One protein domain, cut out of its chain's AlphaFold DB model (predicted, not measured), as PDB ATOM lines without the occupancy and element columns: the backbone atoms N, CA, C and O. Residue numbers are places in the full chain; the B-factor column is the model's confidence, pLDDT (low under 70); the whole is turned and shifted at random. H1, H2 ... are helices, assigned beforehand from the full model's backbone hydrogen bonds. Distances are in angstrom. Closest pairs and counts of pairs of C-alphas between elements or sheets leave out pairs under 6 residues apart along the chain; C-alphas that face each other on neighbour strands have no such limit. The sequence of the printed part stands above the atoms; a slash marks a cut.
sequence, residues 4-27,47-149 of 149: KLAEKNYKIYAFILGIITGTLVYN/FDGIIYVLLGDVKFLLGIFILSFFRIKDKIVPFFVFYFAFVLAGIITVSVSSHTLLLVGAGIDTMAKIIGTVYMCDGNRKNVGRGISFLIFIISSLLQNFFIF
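AT A GLANCE: This is residues 4 to 27 and 47 to 149 of the 149 residues of an uncharacterized protein of Eubacterium sp. CAG:161 (UniProt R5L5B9). The model is a flat slab of helices: H1, H3, H4 and H5 lie side by side in a row, and H2 packs on H5. The printed part has 127 residues with five named helices, H1 to H5, and no named strand: all helix. It is compact, radius of gyration of the C-alphas 15.0 A, spanning 42 by 38 by 17 A.

IN THESE COORDINATES: From first to last C-alpha, H3, residues 73 to 98, measures 36.7 A; H1, 4 to 27, 35.5 A; H4, 104 to 120, 23.7 A; H5, 126 to 148, 32.8 A; H2, 47 to 67, 30.3 A. C-alpha 4 is at (-5.352, 116.130, 12.533), C-alpha 148 at (7.526, 77.503, 14.042).

HOW THE PARTS SIT: H3 touches H1, the same way; closest C-alphas Gly 18 and Phe 86, 4.2 A. H3 and H4 form a hairpin at a shallow tilt of 14 degrees; closest C-alphas Val 81 and Ile 114, 5.5 A. H4 and H5 form another, at 6 degrees; closest C-alphas Gly 116 and Ser 133, 4.3 A. H2 touches H5, opposite ways; closest C-alphas Val 53 and Ser 141, 6.1 A. H2, H4 and H5 form a bundle, helices side by side, though H2 and H4 only just touch, only at their ends, with 3 pairs of C-alphas within 8 A. H3 and H5 are apart. Every O i to N i+4 pair is within hydrogen-bond range in H2, H4 and H5; 18 of 20 in H1, 20 of 22 in H3.

THE WHOLE: Residues 28 to 46 are cut out; C-alphas 27 and 47 are 36.7 A apart. The links printed whole are tight. pLDDT is under 70 at residues 4 to 9, 100 to 102, 123 and 148 to 149.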
ATOM      1  N   LYS A   4      -4.896 117.533  12.547       49.06
ATOM      2  CA  LYS A   4      -5.352 116.130  12.533       49.06
ATOM      3  C   LYS A   4      -4.784 115.305  11.371       49.06
ATOM      4  O   LYS A   4      -4.637 114.091  11.492       49.06
ATOM      5  N   LEU A   5      -4.481 115.945  10.239       48.94
ATOM      6  CA  LEU A   5      -3.851 115.292   9.089       48.94
ATOM      7  C   LEU A   5      -2.358 115.054   9.361       48.94
ATOM      8  O   LEU A   5      -1.843 113.984   9.057       48.94
ATOM      9  N   ALA A   6      -1.688 116.012  10.012       47.91
ATOM     10  CA  ALA A   6      -0.286 115.885  10.407       47.91
ATOM     11  C   ALA A   6      -0.071 114.759  11.440       47.91
ATOM     12  O   ALA A   6       0.841 113.955  11.275       47.91
ATOM     13  N   GLU A   7      -0.956 114.621  12.436       50.91
ATOM     14  CA  GLU A   7      -0.928 113.530  13.433       50.91
ATOM     15  C   GLU A   7      -1.025 112.127  12.827       50.91
ATOM     16  O   GLU A   7      -0.284 111.221  13.220       50.91
ATOM     17  N   LYS A   8      -1.897 111.941  11.828       57.09
ATOM     18  CA  LYS A   8      -1.965 110.681  11.071       57.09
ATOM     19  C   LYS A   8      -0.665 110.397  10.318       57.09
ATOM     20  O   LYS A   8      -0.261 109.240  10.229       57.09
ATOM     21  N   ASN A   9       0.004 111.439   9.833       65.38
ATOM     22  CA  ASN A   9       1.215 111.299   9.039       65.38
ATOM     23  C   ASN A   9       2.456 110.984   9.890       65.38
ATOM     24  O   ASN A   9       3.312 110.241   9.422       65.38
ATOM     25  N   TYR A  10       2.553 111.438  11.148       77.00
ATOM     26  CA  TYR A  10       3.725 111.145  11.997       77.00
ATOM     27  C   TYR A  10       3.961 109.652  12.234       77.00
ATOM     28  O   TYR A  10       5.109 109.224  12.275       77.00
ATOM     29  N   LYS A  11       2.902 108.840  12.340       81.75
ATOM     30  CA  LYS A  11       3.036 107.377  12.473       81.75
ATOM     31  C   LYS A  11       3.625 106.751  11.203       81.75
ATOM     32  O   LYS A  11       4.468 105.868  11.294       81.75
ATOM     33  N   ILE A  12       3.219 107.246  10.034       84.25
ATOM     34  CA  ILE A  12       3.733 106.807   8.729       84.25
ATOM     35  C   ILE A  12       5.186 107.260   8.551       84.25
ATOM     36  O   ILE A  12       6.026 106.466   8.143       84.25
ATOM     37  N   TYR A  13       5.514 108.503   8.910       85.69
ATOM     38  CA  TYR A  13       6.893 108.989   8.869       85.69
ATOM     39  C   TYR A  13       7.798 108.209   9.823       85.69
ATOM     40  O   TYR A  13       8.902 107.846   9.437       85.69
ATOM     41  N   ALA A  14       7.322 107.897  11.030       89.25
ATOM     42  CA  ALA A  14       8.042 107.055  11.977       89.25
ATOM     43  C   ALA A  14       8.274 105.640  11.428       89.25
ATOM     44  O   ALA A  14       9.376 105.117  11.556       89.25
ATOM     45  N   PHE A  15       7.277 105.049  10.762       91.31
ATOM     46  CA  PHE A  15       7.427 103.759  10.087       91.31
ATOM     47  C   PHE A  15       8.503 103.816   8.993       91.31
ATOM     48  O   PHE A  15       9.434 103.018   9.008       91.31
ATOM     49  N   ILE A  16       8.422 104.792   8.082       90.69
ATOM     50  CA  ILE A  16       9.384 104.950   6.977       90.69
ATOM     51  C   ILE A  16      10.798 105.190   7.516       90.69
ATOM     52  O   ILE A  16      11.744 104.544   7.069       90.69
ATOM     53  N   LEU A  17      10.948 106.084   8.497       92.69
ATOM     54  CA  LEU A  17      12.235 106.351   9.139       92.69
ATOM     55  C   LEU A  17      12.788 105.103   9.830       92.69
ATOM     56  O   LEU A  17      13.982 104.843   9.714       92.69
ATOM     57  N   GLY A  18      11.942 104.319  10.501       90.81
ATOM     58  CA  GLY A  18      12.331 103.047  11.107       90.81
ATOM     59  C   GLY A  18      12.855 102.060  10.066       90.81
ATOM     60  O   GLY A  18      13.943 101.522  10.235       90.81
ATOM     61  N   ILE A  19      12.150 101.898   8.939       91.62
ATOM     62  CA  ILE A  19      12.593 101.024   7.841       91.62
ATOM     63  C   ILE A  19      13.940 101.478   7.271       91.62
ATOM     64  O   ILE A  19      14.848 100.659   7.136       91.62
ATOM     65  N   ILE A  20      14.091 102.765   6.943       90.69
ATOM     66  CA  ILE A  20      15.334 103.298   6.363       90.69
ATOM     67  C   ILE A  20      16.496 103.105   7.338       90.69
ATOM     68  O   ILE A  20      17.530 102.560   6.962       90.69
ATOM     69  N   THR A  21      16.324 103.519   8.595       89.12
ATOM     70  CA  THR A  21      17.378 103.406   9.612       89.12
ATOM     71  C   THR A  21      17.736 101.953   9.905       89.12
ATOM     72  O   THR A  21      18.921 101.638   9.947       89.12
ATOM     73  N   GLY A  22      16.750 101.060  10.019       85.00
ATOM     74  CA  GLY A  22      16.982  99.624  10.173       85.00
ATOM     75  C   GLY A  22      17.770  99.068   8.997       85.00
ATOM     76  O   GLY A  22      18.857  98.533   9.178       85.00
ATOM     77  N   THR A  23      17.293  99.293   7.777       85.62
ATOM     78  CA  THR A  23      17.958  98.801   6.561       85.62
ATOM     79  C   THR A  23      19.410  99.276   6.478       85.62
ATOM     80  O   THR A  23      20.287  98.483   6.146       85.62
ATOM     81  N   LEU A  24      19.690 100.542   6.808       87.00
ATOM     82  CA  LEU A  24      21.059 101.063   6.836       87.00
ATOM     83  C   LEU A  24      21.906 100.379   7.912       87.00
ATOM     84  O   LEU A  24      23.011  99.931   7.633       87.00
ATOM     85  N   VAL A  25      21.402 100.275   9.138       84.38
ATOM     86  CA  VAL A  25      22.151  99.684  10.252       84.38
ATOM     87  C   VAL A  25      22.486  98.214   9.986       84.38
ATOM     88  O   VAL A  25      23.653  97.838  10.090       84.38
ATOM     89  N   TYR A  26      21.508  97.405   9.574       77.75
ATOM     90  CA  TYR A  26      21.723  95.974   9.338       77.75
ATOM     91  C   TYR A  26      22.557  95.686   8.079       77.75
ATOM     92  O   TYR A  26      23.280  94.696   8.069       77.75
ATOM     93  N   ASN A  27      22.531  96.548   7.052       77.88
ATOM     94  CA  ASN A  27      23.395  96.377   5.872       77.88
ATOM     95  C   ASN A  27      24.814  96.938   6.050       77.88
ATOM     96  O   ASN A  27      25.757  96.359   5.520       77.88
ATOM     97  N   PHE A  47       0.912  72.218  20.836       74.62
ATOM     98  CA  PHE A  47       0.133  72.900  21.862       74.62
ATOM     99  C   PHE A  47       0.979  73.823  22.756       74.62
ATOM    100  O   PHE A  47       0.550  74.934  23.070       74.62
ATOM    101  N   ASP A  48       2.197  73.406  23.112       73.12
ATOM    102  CA  ASP A  48       3.088  74.187  23.979       73.12
ATOM    103  C   ASP A  48       3.618  75.433  23.253       73.12
ATOM    104  O   ASP A  48       3.689  76.512  23.845       73.12
ATOM    105  N   GLY A  49       3.902  75.308  21.951       72.75
ATOM    106  CA  GLY A  49       4.276  76.445  21.105       72.75
ATOM    107  C   GLY A  49       3.152  77.474  20.979       72.75
ATOM    108  O   GLY A  49       3.388  78.670  21.157       72.75
ATOM    109  N   ILE A  50       1.905  77.017  20.802       75.00
ATOM    110  CA  ILE A  50       0.736  77.907  20.751       75.00
ATOM    111  C   ILE A  50       0.589  78.705  22.047       75.00
ATOM    112  O   ILE A  50       0.412  79.925  21.999       75.00
ATOM    113  N   ILE A  51       0.677  78.042  23.204       78.94
ATOM    114  CA  ILE A  51       0.560  78.708  24.509       78.94
ATOM    115  C   ILE A  51       1.687  79.725  24.701       78.94
ATOM    116  O   ILE A  51       1.434  80.834  25.178       78.94
ATOM    117  N   TYR A  52       2.913  79.371  24.317       79.81
ATOM    118  CA  TYR A  52       4.065  80.253  24.453       79.81
ATOM    119  C   TYR A  52       3.907  81.547  23.646       79.81
ATOM    120  O   TYR A  52       4.014  82.643  24.207       79.81
ATOM    121  N   VAL A  53       3.578  81.424  22.356       77.50
ATOM    122  CA  VAL A  53       3.356  82.567  21.455       77.50
ATOM    123  C   VAL A  53       2.216  83.447  21.976       77.50
ATOM    124  O   VAL A  53       2.379  84.659  22.126       77.50
ATOM    125  N   LEU A  54       1.093  82.836  22.368       81.25
ATOM    126  CA  LEU A  54      -0.052  83.565  22.916       81.25
ATOM    127  C   LEU A  54       0.295  84.331  24.196       81.25
ATOM    128  O   LEU A  54      -0.150  85.464  24.365       81.25
ATOM    129  N   LEU A  55       1.089  83.761  25.105       82.75
ATOM    130  CA  LEU A  55       1.499  84.454  26.332       82.75
ATOM    131  C   LEU A  55       2.364  85.685  26.037       82.75
ATOM    132  O   LEU A  55       2.209  86.714  26.703       82.75
ATOM    133  N   GLY A  56       3.263  85.596  25.054       80.19
ATOM    134  CA  GLY A  56       4.054  86.732  24.580       80.19
ATOM    135  C   GLY A  56       3.169  87.847  24.018       80.19
ATOM    136  O   GLY A  56       3.281  89.007  24.434       80.19
ATOM    137  N   ASP A  57       2.228  87.479  23.155       82.38
ATOM    138  CA  ASP A  57       1.296  88.412  22.522       82.38
ATOM    139  C   ASP A  57       0.338  89.053  23.526       82.38
ATOM    140  O   ASP A  57       0.115  90.262  23.480       82.38
ATOM    141  N   VAL A  58      -0.165  88.295  24.505       84.81
ATOM    142  CA  VAL A  58      -1.031  88.817  25.575       84.81
ATOM    143  C   VAL A  58      -0.299  89.853  26.425       84.81
ATOM    144  O   VAL A  58      -0.880  90.894  26.741       84.81
ATOM    145  N   LYS A  59       0.976  89.624  26.772       85.94
ATOM    146  CA  LYS A  59       1.780  90.606  27.524       85.94
ATOM    147  C   LYS A  59       1.901  91.919  26.758       85.94
ATOM    148  O   LYS A  59       1.680  92.989  27.330       85.94
ATOM    149  N   PHE A  60       2.219  91.842  25.468       86.31
ATOM    150  CA  PHE A  60       2.317  93.026  24.624       86.31
ATOM    151  C   PHE A  60       0.962  93.733  24.489       86.31
ATOM    152  O   PHE A  60       0.871  94.951  24.663       86.31
ATOM    153  N   LEU A  61      -0.099  92.962  24.249       86.62
ATOM    154  CA  LEU A  61      -1.454  93.467  24.077       86.62
ATOM    155  C   LEU A  61      -1.939  94.209  25.326       86.62
ATOM    156  O   LEU A  61      -2.457  95.321  25.213       86.62
ATOM    157  N   LEU A  62      -1.725  93.649  26.518       87.38
ATOM    158  CA  LEU A  62      -2.043  94.309  27.787       87.38
ATOM    159  C   LEU A  62      -1.292  95.638  27.935       87.38
ATOM    160  O   LEU A  62      -1.897  96.643  28.312       87.38
ATOM    161  N   GLY A  63      -0.006  95.671  27.575       86.62
ATOM    162  CA  GLY A  63       0.805  96.888  27.595       86.62
ATOM    163  C   GLY A  63       0.231  97.996  26.707       86.62
ATOM    164  O   GLY A  63       0.000  99.115  27.175       86.62
ATOM    165  N   ILE A  64      -0.074  97.691  25.440       87.56
ATOM    166  CA  ILE A  64      -0.656  98.682  24.517       87.56
ATOM    167  C   ILE A  64      -2.098  99.047  24.889       87.56
ATOM    168  O   ILE A  64      -2.534 100.177  24.662       87.56
ATOM    169  N   PHE A  65      -2.844  98.118  25.490       87.31
ATOM    170  CA  PHE A  65      -4.200  98.365  25.958       87.31
ATOM    171  C   PHE A  65      -4.191  99.396  27.083       87.31
ATOM    172  O   PHE A  65      -4.929 100.379  27.005       87.31
ATOM    173  N   ILE A  66      -3.304  99.235  28.068       89.06
ATOM    174  CA  ILE A  66      -3.070 100.209  29.140       89.06
ATOM    175  C   ILE A  66      -2.625 101.553  28.546       89.06
ATOM    176  O   ILE A  66      -3.223 102.587  28.857       89.06
ATOM    177  N   LEU A  67      -1.659 101.547  27.617       87.56
ATOM    178  CA  LEU A  67      -1.190 102.751  26.917       87.56
ATOM    179  C   LEU A  67      -2.343 103.520  26.247       87.56
ATOM    180  O   LEU A  67      -2.372 104.752  26.272       87.56
ATOM    181  N   SER A  68      -3.326 102.807  25.687       85.94
ATOM    182  CA  SER A  68      -4.436 103.396  24.926       85.94
ATOM    183  C   SER A  68      -5.309 104.379  25.720       85.94
ATOM    184  O   SER A  68      -5.999 105.209  25.109       85.94
ATOM    185  N   PHE A  69      -5.288 104.296  27.055       86.06
ATOM    186  CA  PHE A  69      -6.041 105.172  27.957       86.06
ATOM    187  C   PHE A  69      -5.317 106.483  28.275       86.06
ATOM    188  O   PHE A  69      -5.968 107.461  28.645       86.06
ATOM    189  N   PHE A  70      -3.996 106.543  28.100       86.12
ATOM    190  CA  PHE A  70      -3.224 107.744  28.402       86.12
ATOM    191  C   PHE A  70      -3.307 108.777  27.277       86.12
ATOM    192  O   PHE A  70      -3.307 108.448  26.093       86.12
ATOM    193  N   ARG A  71      -3.296 110.066  27.642       80.38
ATOM    194  CA  ARG A  71      -3.253 111.179  26.673       80.38
ATOM    195  C   ARG A  71      -1.905 111.306  25.957       80.38
ATOM    196  O   ARG A  71      -1.845 111.867  24.875       80.38
ATOM    197  N   ILE A  72      -0.828 110.778  26.541       84.50
ATOM    198  CA  ILE A  72       0.520 110.835  25.956       84.50
ATOM    199  C   ILE A  72       0.734 109.804  24.833       84.50
ATOM    200  O   ILE A  72       1.759 109.830  24.152       84.50
ATOM    201  N   LYS A  73      -0.239 108.912  24.603       81.94
ATOM    202  CA  LYS A  73      -0.144 107.843  23.602       81.94
ATOM    203  C   LYS A  73       0.180 108.359  22.202       81.94
ATOM    204  O   LYS A  73       0.937 107.712  21.495       81.94
ATOM    205  N   ASP A  74      -0.307 109.539  21.821       79.88
ATOM    206  CA  ASP A  74      -0.087 110.078  20.476       79.88
ATOM    207  C   ASP A  74       1.386 110.444  20.221       79.88
ATOM    208  O   ASP A  74       1.832 110.433  19.077       79.88
ATOM    209  N   LYS A  75       2.173 110.658  21.286       83.50
ATOM    210  CA  LYS A  75       3.634 110.844  21.220       83.50
ATOM    211  C   LYS A  75       4.408 109.531  21.330       83.50
ATOM    212  O   LYS A  75       5.457 109.388  20.715       83.50
ATOM    213  N   ILE A  76       3.895 108.576  22.107       86.12
ATOM    214  CA  ILE A  76       4.570 107.298  22.377       86.12
ATOM    215  C   ILE A  76       4.375 106.295  21.231       86.12
ATOM    216  O   ILE A  76       5.300 105.571  20.873       86.12
ATOM    217  N   VAL A  77       3.193 106.262  20.610       88.69
ATOM    218  CA  VAL A  77       2.869 105.328  19.519       88.69
ATOM    219  C   VAL A  77       3.823 105.467  18.325       88.69
ATOM    220  O   VAL A  77       4.306 104.434  17.868       88.69
ATOM    221  N   PRO A  78       4.164 106.674  17.829       90.25
ATOM    222  CA  PRO A  78       5.178 106.821  16.786       90.25
ATOM    223  C   PRO A  78       6.533 106.215  17.164       90.25
ATOM    224  O   PRO A  78       7.173 105.615  16.309       90.25
ATOM    225  N   PHE A  79       6.954 106.304  18.429       89.25
ATOM    226  CA  PHE A  79       8.212 105.706  18.888       89.25
ATOM    227  C   PHE A  79       8.169 104.171  18.839       89.25
ATOM    228  O   PHE A  79       9.101 103.546  18.341       89.25
ATOM    229  N   PHE A  80       7.056 103.561  19.263       89.75
ATOM    230  CA  PHE A  80       6.846 102.116  19.102       89.75
ATOM    231  C   PHE A  80       6.828 101.692  17.634       89.75
ATOM    232  O   PHE A  80       7.458 100.701  17.273       89.75
ATOM    233  N   VAL A  81       6.126 102.445  16.783       91.88
ATOM    234  CA  VAL A  81       6.066 102.171  15.341       91.88
ATOM    235  C   VAL A  81       7.456 102.271  14.717       91.88
ATOM    236  O   VAL A  81       7.820 101.390  13.948       91.88
ATOM    237  N   PHE A  82       8.243 103.286  15.079       92.38
ATOM    238  CA  PHE A  82       9.629 103.427  14.635       92.38
ATOM    239  C   PHE A  82      10.473 102.217  15.042       92.38
ATOM    240  O   PHE A  82      11.106 101.605  14.186       92.38
ATOM    241  N   TYR A  83      10.446 101.838  16.323       90.75
ATOM    242  CA  TYR A  83      11.232 100.717  16.838       90.75
ATOM    243  C   TYR A  83      10.866  99.395  16.154       90.75
ATOM    244  O   TYR A  83      11.742  98.686  15.668       90.75
ATOM    245  N   PHE A  84       9.578  99.064  16.051       91.00
ATOM    246  CA  PHE A  84       9.177  97.814  15.406       91.00
ATOM    247  C   PHE A  84       9.393  97.829  13.892       91.00
ATOM    248  O   PHE A  84       9.708  96.786  13.331       91.00
ATOM    249  N   ALA A  85       9.285  98.983  13.227       91.62
ATOM    250  CA  ALA A  85       9.651  99.112  11.818       91.62
ATOM    251  C   ALA A  85      11.163  98.930  11.607       91.62
ATOM    252  O   ALA A  85      11.574  98.266  10.659       91.62
ATOM    253  N   PHE A  86      11.988  99.451  12.518       90.94
ATOM    254  CA  PHE A  86      13.431  99.210  12.538       90.94
ATOM    255  C   PHE A  86      13.754  97.716  12.678       90.94
ATOM    256  O   PHE A  86      14.548  97.185  11.902       90.94
ATOM    257  N   VAL A  87      13.100  97.018  13.614       87.69
ATOM    258  CA  VAL A  87      13.274  95.565  13.798       87.69
ATOM    259  C   VAL A  87      12.795  94.790  12.568       87.69
ATOM    260  O   VAL A  87      13.499  93.901  12.101       87.69
ATOM    261  N   LEU A  88      11.643  95.156  11.995       89.31
ATOM    262  CA  LEU A  88      11.109  94.531  10.783       89.31
ATOM    263  C   LEU A  88      12.080  94.658   9.599       89.31
ATOM    264  O   LEU A  88      12.297  93.689   8.876       89.31
ATOM    265  N   ALA A  89      12.700  95.827   9.415       89.12
ATOM    266  CA  ALA A  89      13.725  96.016   8.390       89.12
ATOM    267  C   ALA A  89      14.964  95.143   8.629       89.12
ATOM    268  O   ALA A  89      15.529  94.626   7.665       89.12
ATOM    269  N   GLY A  90      15.357  94.933   9.887       83.31
ATOM    270  CA  GLY A  90      16.410  93.981  10.241       83.31
ATOM    271  C   GLY A  90      16.053  92.555   9.854       83.31
ATOM    272  O   GLY A  90      16.790  91.927   9.100       83.31
ATOM    273  N   ILE A  91      14.867  92.092  10.255       83.38
ATOM    274  CA  ILE A  91      14.346  90.761   9.913       83.38
ATOM    275  C   ILE A  91      14.361  90.534   8.398       83.38
ATOM    276  O   ILE A  91      14.840  89.498   7.940       83.38
ATOM    277  N   ILE A  92      13.873  91.499   7.612       84.75
ATOM    278  CA  ILE A  92      13.868  91.413   6.144       84.75
ATOM    279  C   ILE A  92      15.299  91.337   5.607       84.75
ATOM    280  O   ILE A  92      15.603  90.460   4.802       84.75
ATOM    281  N   THR A  93      16.177  92.230   6.065       83.94
ATOM    282  CA  THR A  93      17.571  92.304   5.604       83.94
ATOM    283  C   THR A  93      18.309  90.995   5.873       83.94
ATOM    284  O   THR A  93      18.896  90.419   4.956       83.94
ATOM    285  N   VAL A  94      18.210  90.477   7.100       79.12
ATOM    286  CA  VAL A  94      18.830  89.208   7.493       79.12
ATOM    287  C   VAL A  94      18.246  88.063   6.673       79.12
ATOM    288  O   VAL A  94      19.016  87.351   6.039       79.12
ATOM    289  N   SER A  95      16.916  87.941   6.579       78.56
ATOM    290  CA  SER A  95      16.252  86.868   5.812       78.56
ATOM    291  C   SER A  95      16.679  86.829   4.344       78.56
ATOM    292  O   SER A  95      16.864  85.751   3.781       78.56
ATOM    293  N   VAL A  96      16.838  88.002   3.719       80.88
ATOM    294  CA  VAL A  96      17.311  88.125   2.334       80.88
ATOM    295  C   VAL A  96      18.779  87.718   2.229       80.88
ATOM    296  O   VAL A  96      19.127  86.967   1.323       80.88
ATOM    297  N   SER A  97      19.628  88.167   3.158       77.00
ATOM    298  CA  SER A  97      21.067  87.865   3.145       77.00
ATOM    299  C   SER A  97      21.396  86.396   3.436       77.00
ATOM    300  O   SER A  97      22.329  85.848   2.855       77.00
ATOM    301  N   SER A  98      20.629  85.743   4.312       73.81
ATOM    302  CA  SER A  98      20.839  84.352   4.723       73.81
ATOM    303  C   SER A  98      20.066  83.346   3.867       73.81
ATOM    304  O   SER A  98      20.239  82.143   4.045       73.81
ATOM    305  N   HIS A  99      19.198  83.813   2.959       71.81
ATOM    306  CA  HIS A  99      18.256  82.986   2.198       71.81
ATOM    307  C   HIS A  99      17.390  82.064   3.084       71.81
ATOM    308  O   HIS A  99      16.984  80.981   2.661       71.81
ATOM    309  N   THR A 100      17.090  82.478   4.321       68.31
ATOM    310  CA  THR A 100      16.299  81.678   5.269       68.31
ATOM    311  C   THR A 100      14.895  82.236   5.459       68.31
ATOM    312  O   THR A 100      14.729  83.423   5.728       68.31
ATOM    313  N   LEU A 101      13.891  81.356   5.464       68.44
ATOM    314  CA  LEU A 101      12.513  81.692   5.853       68.44
ATOM    315  C   LEU A 101      12.266  81.601   7.369       68.44
ATOM    316  O   LEU A 101      11.167  81.886   7.833       68.44
ATOM    317  N   LEU A 102      13.290  81.239   8.149       67.25
ATOM    318  CA  LEU A 102      13.192  81.008   9.595       67.25
ATOM    319  C   LEU A 102      12.712  82.237  10.383       67.25
ATOM    320  O   LEU A 102      12.145  82.099  11.460       67.25
ATOM    321  N   LEU A 103      12.906  83.443   9.843       75.19
ATOM    322  CA  LEU A 103      12.539  84.696  10.507       75.19
ATOM    323  C   LEU A 103      11.174  85.244  10.059       75.19
ATOM    324  O   LEU A 103      10.738  86.282  10.555       75.19
ATOM    325  N   VAL A 104      10.474  84.562   9.143       78.12
ATOM    326  CA  VAL A 104       9.174  85.025   8.625       78.12
ATOM    327  C   VAL A 104       8.137  85.116   9.744       78.12
ATOM    328  O   VAL A 104       7.412  86.108   9.811       78.12
ATOM    329  N   GLY A 105       8.117  84.152  10.672       78.31
ATOM    330  CA  GLY A 105       7.253  84.203  11.857       78.31
ATOM    331  C   GLY A 105       7.492  85.466  12.695       78.31
ATOM    332  O   GLY A 105       6.550  86.196  13.000       78.31
ATOM    333  N   ALA A 106       8.758  85.796  12.968       79.25
ATOM    334  CA  ALA A 106       9.127  87.015  13.689       79.25
ATOM    335  C   ALA A 106       8.744  88.297  12.924       79.25
ATOM    336  O   ALA A 106       8.370  89.295  13.541       79.25
ATOM    337  N   GLY A 107       8.794  88.279  11.587       84.12
ATOM    338  CA  GLY A 107       8.340  89.381  10.730       84.12
ATOM    339  C   GLY A 107       6.827  89.611  10.800       84.12
ATOM    340  O   GLY A 107       6.363  90.750  10.890       84.12
ATOM    341  N   ILE A 108       6.045  88.527  10.807       85.88
ATOM    342  CA  ILE A 108       4.585  88.577  10.977       85.88
ATOM    343  C   ILE A 108       4.236  89.156  12.350       85.88
ATOM    344  O   ILE A 108       3.400  90.058  12.433       85.88
ATOM    345  N   ASP A 109       4.929  88.708  13.397       85.88
ATOM    346  CA  ASP A 109       4.786  89.228  14.757       85.88
ATOM    347  C   ASP A 109       5.030  90.740  14.836       85.88
ATOM    348  O   ASP A 109       4.199  91.513  15.322       85.88
ATOM    349  N   THR A 110       6.167  91.191  14.302       88.56
ATOM    350  CA  THR A 110       6.525  92.614  14.306       88.56
ATOM    351  C   THR A 110       5.503  93.449  13.549       88.56
ATOM    352  O   THR A 110       5.102  94.514  14.027       88.56
ATOM    353  N   MET A 111       5.022  92.964  12.403       89.38
ATOM    354  CA  MET A 111       3.998  93.663  11.630       89.38
ATOM    355  C   MET A 111       2.666  93.739  12.388       89.38
ATOM    356  O   MET A 111       2.036  94.802  12.436       89.38
ATOM    357  N   ALA A 112       2.255  92.654  13.045       89.62
ATOM    358  CA  ALA A 112       1.064  92.628  13.887       89.62
ATOM    359  C   ALA A 112       1.173  93.604  15.065       89.62
ATOM    360  O   ALA A 112       0.220  94.336  15.342       89.62
ATOM    361  N   LYS A 113       2.348  93.704  15.698       90.19
ATOM    362  CA  LYS A 113       2.626  94.683  16.762       90.19
ATOM    363  C   LYS A 113       2.499  96.120  16.272       90.19
ATOM    364  O   LYS A 113       1.883  96.934  16.964       90.19
ATOM    365  N   ILE A 114       2.993  96.442  15.075       90.69
ATOM    366  CA  ILE A 114       2.841  97.777  14.468       90.69
ATOM    367  C   ILE A 114       1.362  98.092  14.236       90.69
ATOM    368  O   ILE A 114       0.847  99.086  14.757       90.69
ATOM    369  N   ILE A 115       0.666  97.244  13.475       89.62
ATOM    370  CA  ILE A 115      -0.722  97.496  13.074       89.62
ATOM    371  C   ILE A 115      -1.632  97.506  14.311       89.62
ATOM    372  O   ILE A 115      -2.411  98.444  14.499       89.62
ATOM    373  N   GLY A 116      -1.487  96.518  15.194       88.25
ATOM    374  CA  GLY A 116      -2.231  96.408  16.446       88.25
ATOM    375  C   GLY A 116      -2.068  97.649  17.321       88.25
ATOM    376  O   GLY A 116      -3.062  98.242  17.734       88.25
ATOM    377  N   THR A 117      -0.840  98.140  17.513       89.62
ATOM    378  CA  THR A 117      -0.586  99.363  18.298       89.62
ATOM    379  C   THR A 117      -1.271 100.590  17.693       89.62
ATOM    380  O   THR A 117      -1.867 101.394  18.418       89.62
ATOM    381  N   VAL A 118      -1.235 100.738  16.364       89.31
ATOM    382  CA  VAL A 118      -1.872 101.864  15.661       89.31
ATOM    383  C   VAL A 118      -3.391 101.846  15.840       89.31
ATOM    384  O   VAL A 118      -3.959 102.889  16.176       89.31
ATOM    385  N   TYR A 119      -4.037 100.689  15.664       88.31
ATOM    386  CA  TYR A 119      -5.491 100.545  15.805       88.31
ATOM    387  C   TYR A 119      -5.959 100.602  17.262       88.31
ATOM    388  O   TYR A 119      -6.953 101.270  17.553       88.31
ATOM    389  N   MET A 120      -5.229  99.979  18.191       87.56
ATOM    390  CA  MET A 120      -5.527 100.007  19.629       87.56
ATOM    391  C   MET A 120      -5.532 101.440  20.173       87.56
ATOM    392  O   MET A 120      -6.343 101.794  21.033       87.56
ATOM    393  N   CYS A 121      -4.634 102.284  19.658       85.50
ATOM    394  CA  CYS A 121      -4.481 103.657  20.118       85.50
ATOM    395  C   CYS A 121      -5.256 104.696  19.296       85.50
ATOM    396  O   CYS A 121      -5.249 105.863  19.697       85.50
ATOM    397  N   ASP A 122      -5.952 104.321  18.215       81.81
ATOM    398  CA  ASP A 122      -6.711 105.271  17.390       81.81
ATOM    399  C   ASP A 122      -7.829 105.953  18.202       81.81
ATOM    400  O   ASP A 122      -8.741 105.325  18.745       81.81
ATOM    401  N   GLY A 123      -7.745 107.281  18.301       69.94
ATOM    402  CA  GLY A 123      -8.701 108.103  19.033       69.94
ATOM    403  C   GLY A 123     -10.080 108.181  18.377       69.94
ATOM    404  O   GLY A 123     -11.058 108.397  19.091       69.94
ATOM    405  N   ASN A 124     -10.181 107.973  17.058       73.00
ATOM    406  CA  ASN A 124     -11.427 108.188  16.311       73.00
ATOM    407  C   ASN A 124     -12.433 107.038  16.455       73.00
ATOM    408  O   ASN A 124     -13.638 107.267  16.383       73.00
ATOM    409  N   ARG A 125     -11.964 105.798  16.646       71.25
ATOM    410  CA  ARG A 125     -12.812 104.595  16.717       71.25
ATOM    411  C   ARG A 125     -12.336 103.639  17.810       71.25
ATOM    412  O   ARG A 125     -12.053 102.481  17.532       71.25
ATOM    413  N   LYS A 126     -12.269 104.110  19.059       76.88
ATOM    414  CA  LYS A 126     -11.663 103.372  20.189       76.88
ATOM    415  C   LYS A 126     -12.128 101.912  20.310       76.88
ATOM    416  O   LYS A 126     -11.291 101.024  20.371       76.88
ATOM    417  N   ASN A 127     -13.435 101.643  20.315       79.44
ATOM    418  CA  ASN A 127     -13.944 100.277  20.522       79.44
ATOM    419  C   ASN A 127     -13.689  99.363  19.314       79.44
ATOM    420  O   ASN A 127     -13.269  98.223  19.479       79.44
ATOM    421  N   VAL A 128     -13.883  99.886  18.100       83.31
ATOM    422  CA  VAL A 128     -13.658  99.131  16.857       83.31
ATOM    423  C   VAL A 128     -12.162  98.881  16.636       83.31
ATOM    424  O   VAL A 128     -11.774  97.767  16.315       83.31
ATOM    425  N   GLY A 129     -11.311  99.882  16.874       85.00
ATOM    426  CA  GLY A 129      -9.855  99.767  16.762       85.00
ATOM    427  C   GLY A 129      -9.259  98.782  17.766       85.00
ATOM    428  O   GLY A 129      -8.401  97.982  17.402       85.00
ATOM    429  N   ARG A 130      -9.779  98.753  19.001       85.81
ATOM    430  CA  ARG A 130      -9.437  97.722  19.993       85.81
ATOM    431  C   ARG A 130      -9.795  96.326  19.488       85.81
ATOM    432  O   ARG A 130      -8.926  95.464  19.474       85.81
ATOM    433  N   GLY A 131     -11.027  96.123  19.015       84.75
ATOM    434  CA  GLY A 131     -11.468  94.836  18.462       84.75
ATOM    435  C   GLY A 131     -10.616  94.366  17.278       84.75
ATOM    436  O   GLY A 131     -10.185  93.217  17.250       84.75
ATOM    437  N   ILE A 132     -10.295  95.273  16.348       86.81
ATOM    438  CA  ILE A 132      -9.393  94.991  15.220       86.81
ATOM    439  C   ILE A 132      -8.000  94.597  15.723       86.81
ATOM    440  O   ILE A 132      -7.444  93.614  15.246       86.81
ATOM    441  N   SER A 133      -7.450  95.313  16.709       86.88
ATOM    442  CA  SER A 133      -6.150  94.965  17.291       86.88
ATOM    443  C   SER A 133      -6.158  93.560  17.888       86.88
ATOM    444  O   SER A 133      -5.231  92.805  17.624       86.88
ATOM    445  N   PHE A 134      -7.186  93.190  18.657       86.62
ATOM    446  CA  PHE A 134      -7.305  91.839  19.220       86.62
ATOM    447  C   PHE A 134      -7.333  90.760  18.132       86.62
ATOM    448  O   PHE A 134      -6.610  89.772  18.239       86.62
ATOM    449  N   LEU A 135      -8.115  90.962  17.067       87.69
ATOM    450  CA  LEU A 135      -8.182  90.017  15.947       87.69
ATOM    451  C   LEU A 135      -6.835  89.863  15.236       87.69
ATOM    452  O   LEU A 135      -6.438  88.745  14.920       87.69
ATOM    453  N   ILE A 136      -6.117  90.968  15.021       89.94
ATOM    454  CA  ILE A 136      -4.792  90.950  14.391       89.94
ATOM    455  C   ILE A 136      -3.803  90.132  15.221       89.94
ATOM    456  O   ILE A 136      -3.063  89.341  14.643       89.94
ATOM    457  N   PHE A 137      -3.811  90.277  16.549       87.44
ATOM    458  CA  PHE A 137      -2.941  89.474  17.411       87.44
ATOM    459  C   PHE A 137      -3.281  87.989  17.334       87.44
ATOM    460  O   PHE A 137      -2.379  87.199  17.115       87.44
ATOM    461  N   ILE A 138      -4.561  87.608  17.394       85.69
ATOM    462  CA  ILE A 138      -4.963  86.193  17.282       85.69
ATOM    463  C   ILE A 138      -4.511  85.591  15.943       85.69
ATOM    464  O   ILE A 138      -3.940  84.502  15.911       85.69
ATOM    465  N   ILE A 139      -4.742  86.300  14.833       88.25
ATOM    466  CA  ILE A 139      -4.331  85.846  13.496       88.25
ATOM    467  C   ILE A 139      -2.804  85.749  13.408       88.25
ATOM    468  O   ILE A 139      -2.284  84.772  12.874       88.25
ATOM    469  N   SER A 140      -2.090  86.734  13.954       87.19
ATOM    470  CA  SER A 140      -0.628  86.741  14.027       87.19
ATOM    471  C   SER A 140      -0.094  85.538  14.796       87.19
ATOM    472  O   SER A 140       0.752  84.827  14.266       87.19
ATOM    473  N   SER A 141      -0.629  85.249  15.986       82.56
ATOM    474  CA  SER A 141      -0.204  84.100  16.789       82.56
ATOM    475  C   SER A 141      -0.423  82.781  16.041       82.56
ATOM    476  O   SER A 141       0.434  81.899  16.069       82.56
ATOM    477  N   LEU A 142      -1.551  82.628  15.337       83.44
ATOM    478  CA  LEU A 142      -1.828  81.431  14.532       83.44
ATOM    479  C   LEU A 142      -0.848  81.289  13.361       83.44
ATOM    480  O   LEU A 142      -0.323  80.201  13.132       83.44
ATOM    481  N   LEU A 143      -0.569  82.385  12.649       83.88
ATOM    482  CA  LEU A 143       0.393  82.392  11.547       83.88
ATOM    483  C   LEU A 143       1.816  82.114  12.034       83.88
ATOM    484  O   LEU A 143       2.518  81.331  11.408       83.88
ATOM    485  N   GLN A 144       2.238  82.696  13.156       78.88
ATOM    486  CA  GLN A 144       3.549  82.431  13.750       78.88
ATOM    487  C   GLN A 144       3.738  80.948  14.057       78.88
ATOM    488  O   GLN A 144       4.768  80.384  13.701       78.88
ATOM    489  N   ASN A 145       2.728  80.297  14.640       74.50
ATOM    490  CA  ASN A 145       2.793  78.865  14.927       74.50
ATOM    491  C   ASN A 145       2.951  78.006  13.664       74.50
ATOM    492  O   ASN A 145       3.645  76.998  13.722       74.50
ATOM    493  N   PHE A 146       2.385  78.422  12.524       75.06
ATOM    494  CA  PHE A 146       2.600  77.745  11.238       75.06
ATOM    495  C   PHE A 146       4.050  77.842  10.735       75.06
ATOM    496  O   PHE A 146       4.489  76.979   9.992       75.06
ATOM    497  N   PHE A 147       4.795  78.885  11.114       71.00
ATOM    498  CA  PHE A 147       6.205  79.038  10.733       71.00
ATOM    499  C   PHE A 147       7.187  78.454  11.764       71.00
ATOM    500  O   PHE A 147       8.375  78.349  11.465       71.00
ATOM    501  N   ILE A 148       6.717  78.105  12.968       67.38
ATOM    502  CA  ILE A 148       7.526  77.503  14.042       67.38
ATOM    503  C   ILE A 148       7.553  75.963  13.945       67.38
ATOM    504  O   ILE A 148       8.560  75.361  14.325       67.38
ATOM    505  N   PHE A 149       6.478  75.338  13.447       59.31
ATOM    506  CA  PHE A 149       6.324  73.883  13.263       59.31
ATOM    507  C   PHE A 149       6.432  73.466  11.798       59.31
ATOM    508  O   PHE A 149       6.969  72.360  11.556       59.31
TER     509      PHE A 149